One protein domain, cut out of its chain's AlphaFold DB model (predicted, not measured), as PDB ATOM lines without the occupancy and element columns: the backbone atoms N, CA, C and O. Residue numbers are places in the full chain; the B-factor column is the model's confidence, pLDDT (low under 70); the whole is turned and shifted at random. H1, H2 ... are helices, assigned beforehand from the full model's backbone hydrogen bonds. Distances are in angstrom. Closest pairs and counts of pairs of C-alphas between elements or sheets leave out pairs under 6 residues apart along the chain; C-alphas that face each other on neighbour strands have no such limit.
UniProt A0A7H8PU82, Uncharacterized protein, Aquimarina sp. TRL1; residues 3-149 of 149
ATOM      1  N   ASP A   3     153.633 152.882 201.300       54.41
ATOM      2  CA  ASP A   3     153.248 153.756 200.176       54.41
ATOM      3  C   ASP A   3     154.262 153.735 199.015       54.41
ATOM      4  O   ASP A   3     153.908 153.847 197.843       54.41
ATOM      5  N   ILE A   4     155.543 153.533 199.336       47.59
ATOM      6  CA  ILE A   4     156.626 153.475 198.344       47.59
ATOM      7  C   ILE A   4     156.589 152.141 197.595       47.59
ATOM      8  O   ILE A   4     156.652 152.127 196.370       47.59
ATOM      9  N   THR A   5     156.418 151.028 198.310       50.50
ATOM     10  CA  THR A   5     156.290 149.686 197.721       50.50
ATOM     11  C   THR A   5     155.078 149.600 196.798       50.50
ATOM     12  O   THR A   5     155.169 149.041 195.707       50.50
ATOM     13  N   LYS A   6     153.963 150.228 197.189       53.56
ATOM     14  CA  LYS A   6     152.772 150.333 196.347       53.56
ATOM     15  C   LYS A   6     153.030 151.154 195.081       53.56
ATOM     16  O   LYS A   6     152.756 150.665 193.996       53.56
ATOM     17  N   LYS A   7     153.658 152.332 195.193       52.97
ATOM     18  CA  LYS A   7     154.045 153.155 194.028       52.97
ATOM     19  C   LYS A   7     155.007 152.447 193.078       52.97
ATOM     20  O   LYS A   7     154.897 152.616 191.871       52.97
ATOM     21  N   ILE A   8     155.947 151.670 193.608       48.41
ATOM     22  CA  ILE A   8     156.886 150.871 192.812       48.41
ATOM     23  C   ILE A   8     156.147 149.771 192.054       48.41
ATOM     24  O   ILE A   8     156.415 149.577 190.872       48.41
ATOM     25  N   ASN A   9     155.218 149.071 192.709       53.03
ATOM     26  CA  ASN A   9     154.398 148.056 192.054       53.03
ATOM     27  C   ASN A   9     153.450 148.672 191.025       53.03
ATOM     28  O   ASN A   9     153.311 148.112 189.949       53.03
ATOM     29  N   ASP A  10     152.881 149.847 191.291       56.03
ATOM     30  CA  ASP A  10     152.058 150.567 190.318       56.03
ATOM     31  C   ASP A  10     152.893 151.022 189.113       56.03
ATOM     32  O   ASP A  10     152.460 150.857 187.981       56.03
ATOM     33  N   LEU A  11     154.118 151.519 189.320       51.06
ATOM     34  CA  LEU A  11     155.050 151.863 188.236       51.06
ATOM     35  C   LEU A  11     155.490 150.636 187.437       51.06
ATOM     36  O   LEU A  11     155.600 150.712 186.217       51.06
ATOM     37  N   LYS A  12     155.741 149.510 188.112       51.38
ATOM     38  CA  LYS A  12     156.099 148.239 187.477       51.38
ATOM     39  C   LYS A  12     154.931 147.695 186.659       51.38
ATOM     40  O   LYS A  12     155.133 147.397 185.494       51.38
ATOM     41  N   ASN A  13     153.729 147.664 187.228       52.69
ATOM     42  CA  ASN A  13     152.509 147.244 186.542       52.69
ATOM     43  C   ASN A  13     152.162 148.192 185.394       52.69
ATOM     44  O   ASN A  13     151.739 147.733 184.350       52.69
ATOM     45  N   GLN A  14     152.399 149.499 185.533       51.25
ATOM     46  CA  GLN A  14     152.244 150.444 184.430       51.25
ATOM     47  C   GLN A  14     153.278 150.192 183.334       51.25
ATOM     48  O   GLN A  14     152.919 150.189 182.167       51.25
ATOM     49  N   LEU A  15     154.552 149.982 183.671       49.00
ATOM     50  CA  LEU A  15     155.592 149.665 182.687       49.00
ATOM     51  C   LEU A  15     155.343 148.319 182.004       49.00
ATOM     52  O   LEU A  15     155.589 148.206 180.807       49.00
ATOM     53  N   GLU A  16     154.844 147.333 182.747       50.25
ATOM     54  CA  GLU A  16     154.402 146.052 182.213       50.25
ATOM     55  C   GLU A  16     153.178 146.266 181.318       50.25
ATOM     56  O   GLU A  16     153.284 145.986 180.140       50.25
ATOM     57  N   ASP A  17     152.093 146.903 181.751       43.56
ATOM     58  CA  ASP A  17     150.921 147.171 180.900       43.56
ATOM     59  C   ASP A  17     151.254 148.013 179.650       43.56
ATOM     60  O   ASP A  17     150.791 147.697 178.551       43.56
ATOM     61  N   TYR A  18     152.112 149.037 179.764       45.50
ATOM     62  CA  TYR A  18     152.578 149.843 178.622       45.50
ATOM     63  C   TYR A  18     153.474 149.046 177.657       45.50
ATOM     64  O   TYR A  18     153.497 149.343 176.459       45.50
ATOM     65  N   ALA A  19     154.205 148.038 178.145       43.00
ATOM     66  CA  ALA A  19     155.038 147.159 177.322       43.00
ATOM     67  C   ALA A  19     154.294 145.904 176.814       43.00
ATOM     68  O   ALA A  19     154.666 145.365 175.772       43.00
ATOM     69  N   PHE A  20     153.253 145.444 177.517       40.50
ATOM     70  CA  PHE A  20     152.616 144.134 177.345       40.50
ATOM     71  C   PHE A  20     151.229 144.163 176.706       40.50
ATOM     72  O   PHE A  20     150.758 143.091 176.332       40.50
ATOM     73  N   GLN A  21     150.590 145.319 176.482       39.78
ATOM     74  CA  GLN A  21     149.303 145.307 175.770       39.78
ATOM     75  C   GLN A  21     149.386 144.778 174.324       39.78
ATOM     76  O   GLN A  21     148.367 144.342 173.803       39.78
ATOM     77  N   ASP A  22     150.577 144.716 173.707       37.09
ATOM     78  CA  ASP A  22     150.747 144.174 172.345       37.09
ATOM     79  C   ASP A  22     151.900 143.163 172.170       37.09
ATOM     80  O   ASP A  22     152.112 142.665 171.065       37.09
ATOM     81  N   GLY A  23     152.702 142.881 173.207       48.72
ATOM     82  CA  GLY A  23     153.914 142.048 173.077       48.72
ATOM     83  C   GLY A  23     154.972 142.601 172.101       48.72
ATOM     84  O   GLY A  23     155.946 141.921 171.777       48.72
ATOM     85  N   ASP A  24     154.788 143.835 171.626       58.59
ATOM     86  CA  ASP A  24     155.569 144.454 170.564       58.59
ATOM     87  C   ASP A  24     156.450 145.576 171.123       58.59
ATOM     88  O   ASP A  24     156.087 146.746 171.108       58.59
ATOM     89  N   VAL A  25     157.645 145.231 171.603       65.44
ATOM     90  CA  VAL A  25     158.664 146.207 172.042       65.44
ATOM     91  C   VAL A  25     159.468 146.804 170.872       65.44
ATOM     92  O   VAL A  25     160.422 147.567 171.081       65.44
ATOM     93  N   ASN A  26     159.105 146.497 169.617       75.81
ATOM     94  CA  ASN A  26     159.823 146.993 168.440       75.81
ATOM     95  C   ASN A  26     159.733 148.514 168.307       75.81
ATOM     96  O   ASN A  26     160.663 149.146 167.800       75.81
ATOM     97  N   TYR A  27     158.641 149.127 168.775       79.62
ATOM     98  CA  TYR A  27     158.500 150.582 168.722       79.62
ATOM     99  C   TYR A  27     159.512 151.282 169.642       79.62
ATOM    100  O   TYR A  27     160.082 152.300 169.253       79.62
ATOM    101  N   ILE A  28     159.802 150.712 170.820       82.75
ATOM    102  CA  ILE A  28     160.775 151.261 171.780       82.75
ATOM    103  C   ILE A  28     162.165 151.259 171.148       82.75
ATOM    104  O   ILE A  28     162.840 152.284 171.076       82.75
ATOM    105  N   THR A  29     162.587 150.104 170.643       86.56
ATOM    106  CA  THR A  29     163.909 149.933 170.025       86.56
ATOM    107  C   THR A  29     164.073 150.764 168.752       86.56
ATOM    108  O   THR A  29     165.136 151.348 168.536       86.56
ATOM    109  N   SER A  30     163.009 150.900 167.955       88.38
ATOM    110  CA  SER A  30     162.987 151.789 166.788       88.38
ATOM    111  C   SER A  30     163.187 153.250 167.193       88.38
ATOM    112  O   SER A  30     164.054 153.921 166.638       88.38
ATOM    113  N   ARG A  31     162.483 153.722 168.227       89.75
ATOM    114  CA  ARG A  31     162.647 155.088 168.746       89.75
ATOM    115  C   ARG A  31     164.041 155.336 169.307       89.75
ATOM    116  O   ARG A  31     164.621 156.383 169.044       89.75
ATOM    117  N   LEU A  32     164.611 154.378 170.039       91.06
ATOM    118  CA  LEU A  32     165.978 154.486 170.557       91.06
ATOM    119  C   LEU A  32     167.016 154.603 169.433       91.06
ATOM    120  O   LEU A  32     167.969 155.376 169.556       91.06
ATOM    121  N   ARG A  33     166.825 153.871 168.331       93.00
ATOM    122  CA  ARG A  33     167.663 153.987 167.132       93.00
ATOM    123  C   ARG A  33     167.535 155.365 166.490       93.00
ATOM    124  O   ARG A  33     168.546 155.946 166.096       93.00
ATOM    125  N   ASP A  34     166.318 155.885 166.377       93.25
ATOM    126  CA  ASP A  34     166.067 157.178 165.736       93.25
ATOM    127  C   ASP A  34     166.665 158.323 166.567       93.25
ATOM    128  O   ASP A  34     167.408 159.149 166.035       93.25
ATOM    129  N   ILE A  35     166.493 158.279 167.891       93.94
ATOM    130  CA  ILE A  35     167.153 159.199 168.829       93.94
ATOM    131  C   ILE A  35     168.678 159.133 168.687       93.94
ATOM    132  O   ILE A  35     169.339 160.170 168.617       93.94
ATOM    133  N   ARG A  36     169.265 157.931 168.594       94.69
ATOM    134  CA  ARG A  36     170.714 157.798 168.385       94.69
ATOM    135  C   ARG A  36     171.161 158.480 167.098       94.69
ATOM    136  O   ARG A  36     172.203 159.130 167.094       94.69
ATOM    137  N   LYS A  37     170.437 158.274 165.996       94.75
ATOM    138  CA  LYS A  37     170.785 158.860 164.695       94.75
ATOM    139  C   LYS A  37     170.765 160.383 164.770       94.75
ATOM    140  O   LYS A  37     171.763 160.990 164.397       94.75
ATOM    141  N   GLU A  38     169.721 160.963 165.358       94.12
ATOM    142  CA  GLU A  38     169.613 162.410 165.591       94.12
ATOM    143  C   GLU A  38     170.758 162.951 166.452       94.12
ATOM    144  O   GLU A  38     171.382 163.961 166.127       94.12
ATOM    145  N   LEU A  39     171.073 162.262 167.550       90.44
ATOM    146  CA  LEU A  39     172.195 162.628 168.406       90.44
ATOM    147  C   LEU A  39     173.533 162.503 167.669       90.44
ATOM    148  O   LEU A  39     174.388 163.366 167.826       90.44
ATOM    149  N   ASN A  40     173.706 161.485 166.824       93.12
ATOM    150  CA  ASN A  40     174.918 161.251 166.037       93.12
ATOM    151  C   ASN A  40     175.083 162.223 164.854       93.12
ATOM    152  O   ASN A  40     176.193 162.425 164.348       93.12
ATOM    153  N   GLU A  41     173.996 162.809 164.366       94.12
ATOM    154  CA  GLU A  41     174.048 163.911 163.405       94.12
ATOM    155  C   GLU A  41     174.646 165.164 164.047       94.12
ATOM    156  O   GLU A  41     175.487 165.810 163.425       94.12
ATOM    157  N   LYS A  42     174.291 165.436 165.309       89.88
ATOM    158  CA  LYS A  42     174.784 166.582 166.088       89.88
ATOM    159  C   LYS A  42     176.177 166.352 166.678       89.88
ATOM    160  O   LYS A  42     177.011 167.250 166.650       89.88
ATOM    161  N   ASP A  43     176.429 165.157 167.204       87.94
ATOM    162  CA  ASP A  43     177.666 164.784 167.887       87.94
ATOM    163  C   ASP A  43     178.027 163.315 167.607       87.94
ATOM    164  O   ASP A  43     177.346 162.375 168.024       87.94
ATOM    165  N   LYS A  44     179.161 163.095 166.932       86.75
ATOM    166  CA  LYS A  44     179.642 161.756 166.545       86.75
ATOM    167  C   LYS A  44     179.992 160.857 167.736       86.75
ATOM    168  O   LYS A  44     180.225 159.661 167.537       86.75
ATOM    169  N   VAL A  45     179.992 161.375 168.968       86.50
ATOM    170  CA  VAL A  45     180.091 160.568 170.193       86.50
ATOM    171  C   VAL A  45     178.986 159.508 170.270       86.50
ATOM    172  O   VAL A  45     179.254 158.415 170.765       86.50
ATOM    173  N   PHE A  46     177.802 159.743 169.693       90.19
ATOM    174  CA  PHE A  46     176.687 158.779 169.681       90.19
ATOM    175  C   PHE A  46     176.750 157.746 168.542       90.19
ATOM    176  O   PHE A  46     175.764 157.059 168.249       90.19
ATOM    177  N   ALA A  47     177.904 157.589 167.891       88.81
ATOM    178  CA  ALA A  47     178.120 156.516 166.929       88.81
ATOM    179  C   ALA A  47     177.885 155.141 167.578       88.81
ATOM    180  O   ALA A  47     178.272 154.907 168.725       88.81
ATOM    181  N   SER A  48     177.323 154.191 166.819       89.69
ATOM    182  CA  SER A  48     176.978 152.853 167.323       89.69
ATOM    183  C   SER A  48     178.143 152.172 168.044       89.69
ATOM    184  O   SER A  48     177.933 151.561 169.085       89.69
ATOM    185  N   LYS A  49     179.379 152.332 167.548       86.44
ATOM    186  CA  LYS A  49     180.589 151.773 168.174       86.44
ATOM    187  C   LYS A  49     180.808 152.266 169.613       86.44
ATOM    188  O   LYS A  49     181.140 151.468 170.483       86.44
ATOM    189  N   ASN A  50     180.574 153.550 169.871       87.06
ATOM    190  CA  ASN A  50     180.792 154.167 171.178       87.06
ATOM    191  C   ASN A  50     179.662 153.770 172.131       87.06
ATOM    192  O   ASN A  50     179.903 153.428 173.283       87.06
ATOM    193  N   ILE A  51     178.428 153.727 171.625       88.69
ATOM    194  CA  ILE A  51     177.278 153.236 172.386       88.69
ATOM    195  C   ILE A  51     177.468 151.767 172.781       88.69
ATOM    196  O   ILE A  51     177.248 151.421 173.937       88.69
ATOM    197  N   CYS A  52     177.964 150.914 171.880       88.06
ATOM    198  CA  CYS A  52     178.298 149.522 172.205       88.06
ATOM    199  C   CYS A  52     179.311 149.430 173.356       88.06
ATOM    200  O   CYS A  52     179.116 148.637 174.277       88.06
ATOM    201  N   GLN A  53     180.354 150.270 173.334       84.38
ATOM    202  CA  GLN A  53     181.357 150.335 174.401       84.38
ATOM    203  C   GLN A  53     180.743 150.750 175.742       84.38
ATOM    204  O   GLN A  53     180.983 150.089 176.747       84.38
ATOM    205  N   VAL A  54     179.905 151.792 175.759       83.81
ATOM    206  CA  VAL A  54     179.221 152.268 176.977       83.81
ATOM    207  C   VAL A  54     178.256 151.215 177.532       83.81
ATOM    208  O   VAL A  54     178.153 151.013 178.743       83.81
ATOM    209  N   LEU A  55     177.536 150.519 176.655       83.06
ATOM    210  CA  LEU A  55     176.589 149.484 177.057       83.06
ATOM    211  C   LEU A  55     177.284 148.196 177.516       83.06
ATOM    212  O   LEU A  55     176.711 147.476 178.343       83.06
ATOM    213  N   GLY A  56     178.511 147.949 177.047       85.69
ATOM    214  CA  GLY A  56     179.273 146.727 177.294       85.69
ATOM    215  C   GLY A  56     178.770 145.543 176.466       85.69
ATOM    216  O   GLY A  56     178.785 144.415 176.948       85.69
ATOM    217  N   ILE A  57     178.277 145.798 175.248       86.62
ATOM    218  CA  ILE A  57     177.694 144.780 174.361       86.62
ATOM    219  C   ILE A  57     178.418 144.729 173.016       86.62
ATOM    220  O   ILE A  57     179.028 145.705 172.576       86.62
ATOM    221  N   SER A  58     178.332 143.587 172.330       89.94
ATOM    222  CA  SER A  58     178.896 143.448 170.987       89.94
ATOM    223  C   SER A  58     178.095 144.241 169.953       89.94
ATOM    224  O   SER A  58     176.885 144.438 170.084       89.94
ATOM    225  N   GLN A  59     178.756 144.631 168.864       88.44
ATOM    226  CA  GLN A  59     178.103 145.343 167.764       88.44
ATOM    227  C   GLN A  59     176.957 144.526 167.148       88.44
ATOM    228  O   GLN A  59     175.920 145.085 166.801       88.44
ATOM    229  N   GLN A  60     177.088 143.197 167.089       87.88
ATOM    230  CA  GLN A  60     176.020 142.317 166.616       87.88
ATOM    231  C   GLN A  60     174.805 142.320 167.558       87.88
ATOM    232  O   GLN A  60     173.668 142.311 167.090       87.88
ATOM    233  N   ALA A  61     175.033 142.340 168.876       86.69
ATOM    234  CA  ALA A  61     173.959 142.461 169.859       86.69
ATOM    235  C   ALA A  61     173.249 143.812 169.734       86.69
ATOM    236  O   ALA A  61     172.023 143.855 169.718       86.69
ATOM    237  N   PHE A  62     174.007 144.889 169.529       89.69
ATOM    238  CA  PHE A  62     173.445 146.217 169.320       89.69
ATOM    239  C   PHE A  62     172.651 146.342 168.010       89.69
ATOM    240  O   PHE A  62     171.577 146.928 168.007       89.69
ATOM    241  N   ILE A  63     173.110 145.738 166.907       88.06
ATOM    242  CA  ILE A  63     172.348 145.700 165.644       88.06
ATOM    243  C   ILE A  63     171.017 144.964 165.831       88.06
ATOM    244  O   ILE A  63     169.990 145.416 165.330       88.06
ATOM    245  N   ARG A  64     171.013 143.841 166.565       84.56
ATOM    246  CA  ARG A  64     169.762 143.149 166.914       84.56
ATOM    247  C   ARG A  64     168.868 144.022 167.786       84.56
ATOM    248  O   ARG A  64     167.663 144.037 167.547       84.56
ATOM    249  N   LEU A  65     169.468 144.762 168.725       86.75
ATOM    250  CA  LEU A  65     168.774 145.719 169.578       86.75
ATOM    251  C   LEU A  65     168.041 146.768 168.744       86.75
ATOM    252  O   LEU A  65     166.827 146.886 168.832       86.75
ATOM    253  N   GLU A  66     168.760 147.475 167.875       86.81
ATOM    254  CA  GLU A  66     168.197 148.509 166.996       86.81
ATOM    255  C   GLU A  66     167.268 147.957 165.900       86.81
ATOM    256  O   GLU A  66     166.541 148.713 165.250       86.81
ATOM    257  N   GLY A  67     167.321 146.648 165.652       82.31
ATOM    258  CA  GLY A  67     166.492 145.936 164.686       82.31
ATOM    259  C   GLY A  67     165.189 145.377 165.258       82.31
ATOM    260  O   GLY A  67     164.498 144.668 164.533       82.31
ATOM    261  N   GLY A  68     164.877 145.626 166.536       73.06
ATOM    262  CA  GLY A  68     163.643 145.165 167.185       73.06
ATOM    263  C   GLY A  68     163.622 143.684 167.575       73.06
ATOM    264  O   GLY A  68     162.754 143.227 168.306       73.06
ATOM    265  N   LYS A  69     164.640 142.904 167.207       67.00
ATOM    266  CA  LYS A  69     164.701 141.461 167.503       67.00
ATOM    267  C   LYS A  69     165.152 141.184 168.946       67.00
ATOM    268  O   LYS A  69     166.127 140.463 169.160       67.00
ATOM    269  N   VAL A  70     164.487 141.796 169.928       57.88
ATOM    270  CA  VAL A  70     164.940 141.886 171.323       57.88
ATOM    271  C   VAL A  70     163.880 141.347 172.268       57.88
ATOM    272  O   VAL A  70     163.148 142.093 172.902       57.88
ATOM    273  N   ALA A  71     163.833 140.028 172.411       49.91
ATOM    274  CA  ALA A  71     163.106 139.425 173.524       49.91
ATOM    275  C   ALA A  71     163.904 139.487 174.850       49.91
ATOM    276  O   ALA A  71     163.356 139.157 175.895       49.91
ATOM    277  N   SER A  72     165.196 139.865 174.834       52.84
ATOM    278  CA  SER A  72     166.120 139.478 175.920       52.84
ATOM    279  C   SER A  72     167.172 140.496 176.397       52.84
ATOM    280  O   SER A  72     167.902 140.172 177.330       52.84
ATOM    281  N   ASP A  73     167.259 141.722 175.862       68.38
ATOM    282  CA  ASP A  73     168.241 142.734 176.327       68.38
ATOM    283  C   ASP A  73     167.602 144.028 176.866       68.38
ATOM    284  O   ASP A  73     167.894 145.150 176.443       68.38
ATOM    285  N   TYR A  74     166.716 143.863 177.851       71.06
ATOM    286  CA  TYR A  74     166.072 144.969 178.568       71.06
ATOM    287  C   TYR A  74     167.074 145.879 179.291       71.06
ATOM    288  O   TYR A  74     166.860 147.087 179.404       71.06
ATOM    289  N   LYS A  75     168.210 145.327 179.734       75.94
ATOM    290  CA  LYS A  75     169.265 146.082 180.422       75.94
ATOM    291  C   LYS A  75     169.855 147.162 179.518       75.94
ATOM    292  O   LYS A  75     170.024 148.300 179.957       75.94
ATOM    293  N   SER A  76     170.163 146.827 178.268       81.62
ATOM    294  CA  SER A  76     170.678 147.799 177.304       81.62
ATOM    295  C   SER A  76     169.626 148.837 176.913       81.62
ATOM    296  O   SER A  76     169.959 150.015 176.807       81.62
ATOM    297  N   ILE A  77     168.358 148.434 176.777       82.75
ATOM    298  CA  ILE A  77     167.236 149.350 176.503       82.75
ATOM    299  C   ILE A  77     167.123 150.411 177.607       82.75
ATOM    300  O   ILE A  77     167.115 151.604 177.314       82.75
ATOM    301  N   ILE A  78     167.122 150.002 178.878       80.31
ATOM    302  CA  ILE A  78     167.019 150.927 180.020       80.31
ATOM    303  C   ILE A  78     168.219 151.874 180.083       80.31
ATOM    304  O   ILE A  78     168.054 153.079 180.278       80.31
ATOM    305  N   LYS A  79     169.438 151.363 179.864       82.44
ATOM    306  CA  LYS A  79     170.638 152.210 179.798       82.44
ATOM    307  C   LYS A  79     170.528 153.270 178.699       82.44
ATOM    308  O   LYS A  79     170.894 154.416 178.938       82.44
ATOM    309  N   LEU A  80     170.028 152.905 177.518       86.06
ATOM    310  CA  LEU A  80     169.836 153.844 176.411       86.06
ATOM    311  C   LEU A  80     168.800 154.915 176.743       86.06
ATOM    312  O   LEU A  80     169.072 156.093 176.527       86.06
ATOM    313  N   ILE A  81     167.657 154.527 177.320       83.50
ATOM    314  CA  ILE A  81     166.635 155.476 177.783       83.50
ATOM    315  C   ILE A  81     167.255 156.484 178.756       83.50
ATOM    316  O   ILE A  81     167.061 157.684 178.588       83.50
ATOM    317  N   ASN A  82     168.068 156.024 179.712       78.94
ATOM    318  CA  ASN A  82     168.749 156.909 180.658       78.94
ATOM    319  C   ASN A  82     169.733 157.864 179.969       78.94
ATOM    320  O   ASN A  82     169.706 159.064 180.235       78.94
ATOM    321  N   ILE A  83     170.578 157.359 179.064       84.12
ATOM    322  CA  ILE A  83     171.537 158.191 178.318       84.12
ATOM    323  C   ILE A  83     170.805 159.283 177.531       84.12
ATOM    324  O   ILE A  83     171.256 160.425 177.504       84.12
ATOM    325  N   TYR A  84     169.679 158.952 176.900       87.38
ATOM    326  CA  TYR A  84     168.919 159.901 176.087       87.38
ATOM    327  C   TYR A  84     168.076 160.858 176.926       87.38
ATOM    328  O   TYR A  84     167.978 162.035 176.584       87.38
ATOM    329  N   SER A  85     167.558 160.410 178.066       82.06
ATOM    330  CA  SER A  85     166.908 161.278 179.048       82.06
ATOM    331  C   SER A  85     167.858 162.358 179.562       82.06
ATOM    332  O   SER A  85     167.497 163.530 179.588       82.06
ATOM    333  N   MET A  86     169.129 162.019 179.811       80.56
ATOM    334  CA  MET A  86     170.175 163.005 180.137       80.56
ATOM    335  C   MET A  86     170.472 164.002 179.001       80.56
ATOM    336  O   MET A  86     171.213 164.964 179.202       80.56
ATOM    337  N   LYS A  87     169.941 163.771 177.795       83.12
ATOM    338  CA  LYS A  87     170.031 164.669 176.634       83.12
ATOM    339  C   LYS A  87     168.714 165.398 176.351       83.12
ATOM    340  O   LYS A  87     168.607 166.047 175.315       83.12
ATOM    341  N   GLY A  88     167.746 165.308 177.266       80.38
ATOM    342  CA  GLY A  88     166.454 165.988 177.188       80.38
ATOM    343  C   GLY A  88     165.365 165.200 176.458       80.38
ATOM    344  O   GLY A  88     164.282 165.735 176.249       80.38
ATOM    345  N   TYR A  89     165.612 163.946 176.057       85.19
ATOM    346  CA  TYR A  89     164.565 163.119 175.448       85.19
ATOM    347  C   TYR A  89     163.602 162.591 176.509       85.19
ATOM    348  O   TYR A  89     164.024 162.030 177.518       85.19
ATOM    349  N   ASN A  90     162.302 162.712 176.251       80.44
ATOM    350  CA  ASN A  90     161.268 162.301 177.188       80.44
ATOM    351  C   ASN A  90     161.140 160.761 177.240       80.44
ATOM    352  O   ASN A  90     160.748 160.142 176.244       80.44
ATOM    353  N   PRO A  91     161.401 160.112 178.390       80.88
ATOM    354  CA  PRO A  91     161.260 158.662 178.533       80.88
ATOM    355  C   PRO A  91     159.844 158.160 178.233       80.88
ATOM    356  O   PRO A  91     159.685 157.090 177.649       80.88
ATOM    357  N   LEU A  92     158.809 158.938 178.572       73.75
ATOM    358  CA  LEU A  92     157.416 158.565 178.307       73.75
ATOM    359  C   LEU A  92     157.116 158.537 176.809       73.75
ATOM    360  O   LEU A  92     156.387 157.661 176.348       73.75
ATOM    361  N   TRP A  93     157.724 159.441 176.037       83.06
ATOM    362  CA  TRP A  93     157.605 159.434 174.581       83.06
ATOM    363  C   TRP A  93     158.217 158.173 173.972       83.06
ATOM    364  O   TRP A  93     157.691 157.633 173.000       83.06
ATOM    365  N   ILE A  94     159.318 157.687 174.550       82.69
ATOM    366  CA  ILE A  94     159.983 156.458 174.110       82.69
ATOM    367  C   ILE A  94     159.118 155.239 174.447       82.69
ATOM    368  O   ILE A  94     158.957 154.363 173.596       82.69
ATOM    369  N   LEU A  95     158.540 155.210 175.650       76.44
ATOM    370  CA  LEU A  95     157.861 154.046 176.220       76.44
ATOM    371  C   LEU A  95     156.387 153.892 175.828       76.44
ATOM    372  O   LEU A  95     155.900 152.774 175.857       76.44
ATOM    373  N   LYS A  96     155.651 154.948 175.459       72.12
ATOM    374  CA  LYS A  96     154.228 154.798 175.087       72.12
ATOM    375  C   LYS A  96     154.042 154.507 173.608       72.12
ATOM    376  O   LYS A  96     154.400 155.349 172.789       72.12
ATOM    377  N   LYS A  97     153.435 153.380 173.230       68.88
ATOM    378  CA  LYS A  97     153.136 153.071 171.817       68.88
ATOM    379  C   LYS A  97     152.373 154.212 171.131       68.88
ATOM    380  O   LYS A  97     152.838 154.730 170.119       68.88
ATOM    381  N   GLU A  98     151.304 154.696 171.755       74.25
ATOM    382  CA  GLU A  98     150.601 155.915 171.348       74.25
ATOM    383  C   GLU A  98     151.190 157.138 172.064       74.25
ATOM    384  O   GLU A  98     150.882 157.417 173.224       74.25
ATOM    385  N   ASN A  99     152.080 157.864 171.386       69.50
ATOM    386  CA  ASN A  99     152.798 159.013 171.949       69.50
ATOM    387  C   ASN A  99     152.498 160.346 171.244       69.50
ATOM    388  O   ASN A  99     153.248 161.300 171.421       69.50
ATOM    389  N   PHE A 100     151.410 160.427 170.470       73.69
ATOM    390  CA  PHE A 100     151.052 161.613 169.678       73.69
ATOM    391  C   PHE A 100     150.918 162.896 170.518       73.69
ATOM    392  O   PHE A 100     151.278 163.973 170.058       73.69
ATOM    393  N   PHE A 101     150.439 162.768 171.758       75.06
ATOM    394  CA  PHE A 101     150.248 163.881 172.697       75.06
ATOM    395  C   PHE A 101     151.391 164.041 173.705       75.06
ATOM    396  O   PHE A 101     151.246 164.766 174.686       75.06
ATOM    397  N   ILE A 102     152.496 163.313 173.526       71.94
ATOM    398  CA  ILE A 102     153.662 163.413 174.401       71.94
ATOM    399  C   ILE A 102     154.751 164.154 173.641       71.94
ATOM    400  O   ILE A 102     155.098 163.780 172.521       71.94
ATOM    401  N   ASP A 103     155.340 165.162 174.268       78.19
ATOM    402  CA  ASP A 103     156.478 165.848 173.679       78.19
ATOM    403  C   ASP A 103     157.715 164.951 173.682       78.19
ATOM    404  O   ASP A 103     158.072 164.332 174.690       78.19
ATOM    405  N   LYS A 104     158.387 164.884 172.531       85.50
ATOM    406  CA  LYS A 104     159.602 164.082 172.340       85.50
ATOM    407  C   LYS A 104     160.785 164.603 173.154       85.50
ATOM    408  O   LYS A 104     161.598 163.814 173.636       85.50
ATOM    409  N   MET A 105     160.881 165.924 173.270       83.94
ATOM    410  CA  MET A 105     161.878 166.624 174.069       83.94
ATOM    411  C   MET A 105     161.171 167.224 175.276       83.94
ATOM    412  O   MET A 105     160.130 167.852 175.117       83.94
ATOM    413  N   ASP A 106     161.738 167.052 176.459       68.19
ATOM    414  CA  ASP A 106     161.273 167.752 177.648       68.19
ATOM    415  C   ASP A 106     161.981 169.112 177.710       68.19
ATOM    416  O   ASP A 106     163.175 169.190 178.009       68.19
ATOM    417  N   ALA A 107     161.273 170.179 177.332       54.56
ATOM    418  CA  ALA A 107     161.824 171.534 177.277       54.56
ATOM    419  C   ALA A 107     162.217 172.070 178.666       54.56
ATOM    420  O   ALA A 107     163.107 172.915 178.763       54.56
ATOM    421  N   ASP A 108     161.605 171.535 179.725       50.59
ATOM    422  CA  ASP A 108     161.784 172.006 181.097       50.59
ATOM    423  C   ASP A 108     162.707 171.103 181.933       50.59
ATOM    424  O   ASP A 108     162.937 171.390 183.107       50.59
ATOM    425  N   ASN A 109     163.249 170.008 181.371       49.19
ATOM    426  CA  ASN A 109     163.966 168.972 182.140       49.19
ATOM    427  C   ASN A 109     163.155 168.453 183.357       49.19
ATOM    428  O   ASN A 109     163.727 167.936 184.321       49.19
ATOM    429  N   ASN A 110     161.823 168.578 183.343       45.06
ATOM    430  CA  ASN A 110     160.973 168.241 184.488       45.06
ATOM    431  C   ASN A 110     160.907 166.721 184.743       45.06
ATOM    432  O   ASN A 110     160.635 166.283 185.860       45.06
ATOM    433  N   LEU A 111     161.243 165.911 183.734       45.59
ATOM    434  CA  LEU A 111     161.559 164.488 183.808       45.59
ATOM    435  C   LEU A 111     163.078 164.247 183.739       45.59
ATOM    436  O   LEU A 111     163.549 163.337 183.052       45.59
ATOM    437  N   ILE A 112     163.874 164.940 184.562       44.78
ATOM    438  CA  ILE A 112     164.929 164.185 185.250       44.78
ATOM    439  C   ILE A 112     164.156 163.164 186.075       44.78
ATOM    440  O   ILE A 112     163.677 163.481 187.163       44.78
ATOM    441  N   LEU A 113     163.963 161.970 185.509       44.94
ATOM    442  CA  LEU A 113     163.470 160.799 186.215       44.94
ATOM    443  C   LEU A 113     164.129 160.823 187.585       44.94
ATOM    444  O   LEU A 113     165.351 160.684 187.661       44.94
ATOM    445  N   ASN A 114     163.342 161.140 188.620       43.47
ATOM    446  CA  ASN A 114     163.836 161.374 189.968       43.47
ATOM    447  C   ASN A 114     164.816 160.240 190.257       43.47
ATOM    448  O   ASN A 114     164.405 159.079 190.202       43.47
ATOM    449  N   LYS A 115     166.114 160.559 190.389       44.94
ATOM    450  CA  LYS A 115     167.223 159.587 190.298       44.94
ATOM    451  C   LYS A 115     166.919 158.319 191.102       44.94
ATOM    452  O   LYS A 115     167.168 157.216 190.631       44.94
ATOM    453  N   SER A 116     166.259 158.501 192.251       48.28
ATOM    454  CA  SER A 116     165.809 157.438 193.143       48.28
ATOM    455  C   SER A 116     164.733 156.525 192.546       48.28
ATOM    456  O   SER A 116     164.855 155.316 192.655       48.28
ATOM    457  N   SER A 117     163.696 157.038 191.884       43.72
ATOM    458  CA  SER A 117     162.584 156.223 191.373       43.72
ATOM    459  C   SER A 117     163.020 155.314 190.225       43.72
ATOM    460  O   SER A 117     162.584 154.167 190.145       43.72
ATOM    461  N   VAL A 118     163.935 155.793 189.376       48.47
ATOM    462  CA  VAL A 118     164.496 154.981 188.288       48.47
ATOM    463  C   VAL A 118     165.644 154.099 188.739       48.47
ATOM    464  O   VAL A 118     165.719 152.970 188.261       48.47
ATOM    465  N   GLU A 119     166.480 154.514 189.694       45.34
ATOM    466  CA  GLU A 119     167.408 153.580 190.346       45.34
ATOM    467  C   GLU A 119     166.657 152.441 191.023       45.34
ATOM    468  O   GLU A 119     167.037 151.288 190.862       45.34
ATOM    469  N   ILE A 120     165.558 152.731 191.717       51.47
ATOM    470  CA  ILE A 120     164.733 151.717 192.373       51.47
ATOM    471  C   ILE A 120     164.081 150.798 191.335       51.47
ATOM    472  O   ILE A 120     164.199 149.582 191.454       51.47
ATOM    473  N   ALA A 121     163.469 151.341 190.276       47.22
ATOM    474  CA  ALA A 121     162.896 150.524 189.202       47.22
ATOM    475  C   ALA A 121     163.964 149.663 188.499       47.22
ATOM    476  O   ALA A 121     163.736 148.485 188.230       47.22
ATOM    477  N   THR A 122     165.159 150.214 188.275       46.12
ATOM    478  CA  THR A 122     166.290 149.504 187.659       46.12
ATOM    479  C   THR A 122     166.847 148.421 188.582       46.12
ATOM    480  O   THR A 122     167.114 147.312 188.127       46.12
ATOM    481  N   ASN A 123     166.990 148.700 189.878       49.53
ATOM    482  CA  ASN A 123     167.477 147.741 190.870       49.53
ATOM    483  C   ASN A 123     166.477 146.603 191.087       49.53
ATOM    484  O   ASN A 123     166.878 145.443 191.174       49.53
ATOM    485  N   ASN A 124     165.180 146.907 191.087       50.06
ATOM    486  CA  ASN A 124     164.133 145.895 191.177       50.06
ATOM    487  C   ASN A 124     164.115 145.011 189.930       50.06
ATOM    488  O   ASN A 124     164.076 143.788 190.044       50.06
ATOM    489  N   LEU A 125     164.248 145.603 188.741       48.25
ATOM    490  CA  LEU A 125     164.326 144.842 187.497       48.25
ATOM    491  C   LEU A 125     165.592 143.972 187.436       48.25
ATOM    492  O   LEU A 125     165.524 142.807 187.062       48.25
ATOM    493  N   LEU A 126     166.742 144.492 187.879       47.56
ATOM    494  CA  LEU A 126     167.983 143.719 188.005       47.56
ATOM    495  C   LEU A 126     167.849 142.547 188.987       47.56
ATOM    496  O   LEU A 126     168.461 141.501 188.769       47.56
ATOM    497  N   THR A 127     167.065 142.715 190.051       56.16
ATOM    498  CA  THR A 127     166.834 141.679 191.065       56.16
ATOM    499  C   THR A 127     165.939 140.573 190.514       56.16
ATOM    500  O   THR A 127     166.288 139.398 190.617       56.16
ATOM    501  N   GLU A 128     164.855 140.927 189.822       50.78
ATOM    502  CA  GLU A 128     163.993 139.942 189.158       50.78
ATOM    503  C   GLU A 128     164.718 139.199 188.033       50.78
ATOM    504  O   GLU A 128     164.589 137.985 187.908       50.78
ATOM    505  N   MET A 129     165.553 139.887 187.249       44.84
ATOM    506  CA  MET A 129     166.338 139.233 186.198       44.84
ATOM    507  C   MET A 129     167.365 138.237 186.753       44.84
ATOM    508  O   MET A 129     167.626 137.218 186.114       44.84
ATOM    509  N   LYS A 130     167.949 138.496 187.933       56.16
ATOM    510  CA  LYS A 130     168.818 137.518 188.611       56.16
ATOM    511  C   LYS A 130     168.028 136.286 189.038       56.16
ATOM    512  O   LYS A 130     168.434 135.178 188.708       56.16
ATOM    513  N   ARG A 131     166.865 136.495 189.657       60.31
ATOM    514  CA  ARG A 131     165.971 135.420 190.096       60.31
ATOM    515  C   ARG A 131     165.511 134.538 188.932       60.31
ATOM    516  O   ARG A 131     165.510 133.319 189.041       60.31
ATOM    517  N   VAL A 132     165.156 135.144 187.797       56.41
ATOM    518  CA  VAL A 132     164.772 134.405 186.581       56.41
ATOM    519  C   VAL A 132     165.947 133.601 186.021       56.41
ATOM    520  O   VAL A 132     165.749 132.461 185.612       56.41
ATOM    521  N   ASN A 133     167.166 134.146 186.031       57.06
ATOM    522  CA  ASN A 133     168.352 133.405 185.589       57.06
ATOM    523  C   ASN A 133     168.666 132.209 186.494       57.06
ATOM    524  O   ASN A 133     169.004 131.150 185.980       57.06
ATOM    525  N   GLU A 134     168.551 132.362 187.813       72.19
ATOM    526  CA  GLU A 134     168.752 131.269 188.774       72.19
ATOM    527  C   GLU A 134     167.740 130.143 188.533       72.19
ATOM    528  O   GLU A 134     168.136 129.003 188.314       72.19
ATOM    529  N   LEU A 135     166.454 130.483 188.394       70.25
ATOM    530  CA  LEU A 135     165.404 129.514 188.056       70.25
ATOM    531  C   LEU A 135     165.647 128.811 186.711       70.25
ATOM    532  O   LEU A 135     165.352 127.627 186.564       70.25
ATOM    533  N   GLN A 136     166.181 129.526 185.718       61.44
ATOM    534  CA  GLN A 136     166.540 128.929 184.430       61.44
ATOM    535  C   GLN A 136     167.731 127.973 184.540       61.44
ATOM    536  O   GLN A 136     167.749 126.971 183.831       61.44
ATOM    537  N   GLN A 137     168.715 128.259 185.396       69.94
ATOM    538  CA  GLN A 137     169.843 127.354 185.634       69.94
ATOM    539  C   GLN A 137     169.403 126.104 186.395       69.94
ATOM    540  O   GLN A 137     169.778 125.003 185.997       69.94
ATOM    541  N   ASP A 138     168.555 126.261 187.408       77.44
ATOM    542  CA  ASP A 138     168.019 125.142 188.185       77.44
ATOM    543  C   ASP A 138     167.193 124.204 187.295       77.44
ATOM    544  O   ASP A 138     167.443 122.999 187.253       77.44
ATOM    545  N   ALA A 139     166.294 124.761 186.475       73.75
ATOM    546  CA  ALA A 139     165.520 123.988 185.503       73.75
ATOM    547  C   ALA A 139     166.411 123.288 184.458       73.75
ATOM    548  O   ALA A 139     166.110 122.182 184.005       73.75
ATOM    549  N   LEU A 140     167.526 123.914 184.065       71.56
ATOM    550  CA  LEU A 140     168.476 123.328 183.120       71.56
ATOM    551  C   LEU A 140     169.252 122.159 183.744       71.56
ATOM    552  O   LEU A 140     169.506 121.167 183.062       71.56
ATOM    553  N   GLU A 141     169.634 122.257 185.016       79.62
ATOM    554  CA  GLU A 141     170.304 121.174 185.740       79.62
ATOM    555  C   GLU A 141     169.356 120.004 186.028       79.62
ATOM    556  O   GLU A 141     169.734 118.853 185.800       79.62
ATOM    557  N   GLU A 142     168.104 120.266 186.413       80.31
ATOM    558  CA  GLU A 142     167.070 119.227 186.522       80.31
ATOM    559  C   GLU A 142     166.877 118.486 185.197       80.31
ATOM    560  O   GLU A 142     166.890 117.252 185.151       80.31
ATOM    561  N   PHE A 143     166.787 119.229 184.093       75.94
ATOM    562  CA  PHE A 143     166.678 118.646 182.765       75.94
ATOM    563  C   PHE A 143     167.904 117.793 182.410       75.94
ATOM    564  O   PHE A 143     167.752 116.640 182.008       75.94
ATOM    565  N   LYS A 144     169.131 118.292 182.619       78.75
ATOM    566  CA  LYS A 144     170.360 117.509 182.380       78.75
ATOM    567  C   LYS A 144     170.405 116.226 183.209       78.75
ATOM    568  O   LYS A 144     170.874 115.206 182.705       78.75
ATOM    569  N   ASN A 145     169.933 116.269 184.451       81.06
ATOM    570  CA  ASN A 145     169.883 115.103 185.327       81.06
ATOM    571  C   ASN A 145     168.822 114.090 184.870       81.06
ATOM    572  O   ASN A 145     169.086 112.893 184.918       81.06
ATOM    573  N   SER A 146     167.688 114.550 184.329       74.81
ATOM    574  CA  SER A 146     166.659 113.675 183.745       74.81
ATOM    575  C   SER A 146     167.098 112.952 182.466       74.81
ATOM    576  O   SER A 146     166.597 111.873 182.185       74.81
ATOM    577  N   ILE A 147     168.047 113.515 181.706       77.00
ATOM    578  CA  ILE A 147     168.593 112.888 180.487       77.00
ATOM    579  C   ILE A 147     169.726 111.895 180.813       77.00
ATOM    580  O   ILE A 147     170.063 111.042 179.996       77.00
ATOM    581  N   LYS A 148     170.360 112.029 181.986       66.88
ATOM    582  CA  LYS A 148     171.431 111.132 182.454       66.88
ATOM    583  C   LYS A 148     170.916 109.906 183.219       66.88
ATOM    584  O   LYS A 148     171.720 109.006 183.466       66.88
ATOM    585  N   SER A 149     169.642 109.900 183.623       52.66
ATOM    586  CA  SER A 149     168.951 108.745 184.216       52.66
ATOM    587  C   SER A 149     168.322 107.858 183.151       52.66
ATOM    588  O   SER A 149     168.061 106.688 183.511       52.66
TER     589      SER A 149
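What this domain is: This is residues 3 to 149 of the 149 residues of an uncharacterized protein of Aquimarina sp. TRL1 (UniProt A0A7H8PU82). A long helix, H7, passes along one side of a body of short crossed helices, and residues 130 to 149, of which 130 to 148 belong to H7, stick out from that body as a free arm. In the body H2 packs across H5, with H6 against both, H4 on H2 and H3 on H4, while H1 crosses the first part of H7. The printed part has 147 residues, with seven named helices, H1 to H7 in chain order, and no named strand: all helix. It is only just compact, close to loose, with a radius of gyration of the C-alphas of 17.5 A and spans of 62 by 42 by 27 A.

Where its parts are: H7, residues 115 to 148, is 49.3 A long and ends at C-alpha 148 (171.431, 111.132, 182.454). H1, residues 3 to 20, begins at C-alpha 3 (153.248, 153.756, 200.176); it and H2, residues 26 to 42, are each 24.8 A long. H5, residues 74 to 85, is 16.3 A long. The short ones are H3, residues 48 to 55, H4, residues 59 to 66, and H6, residues 91 to 95.

How they stand to each other: H7 touches H1 with residues 117 to 121 alone, at a steep tilt of 65 degrees; the closest C-alphas, of Ala 121 and Ile 8, are 7.0 A apart. H7 and H5 are close but not clearly touching, with C-alphas 122 and 78 closest at 7.8 A. H2, the hub, touches H5 with residues 29 to 35 alone, closest at C-alphas 32 and 80, 7.0 A, at a steep tilt of 41 degrees. H2 touches H6 with residues 28 to 32 alone, closest at C-alphas 28 and 94, 5.8 A, and H4 with residues 29 to 33 alone, closest at C-alphas 29 and 66, 5.4 A. H3 and H4 touch, about perpendicular at 88 degrees, with C-alphas 52 and 59 closest at 6.1 A. In each of the seven helices every O i to N i+4 pair is within hydrogen-bond range.

The domain as a whole: The C-alphas of Asp 108 and Ser 149, the two farthest apart, are 63.7 A apart. The printed part has no cut. The link from H6 to H7, residues 96 to 114, is long. Mean pLDDT of the printed part is 70.1; residues 3 to 25 and 106 to 133 are among those under 70.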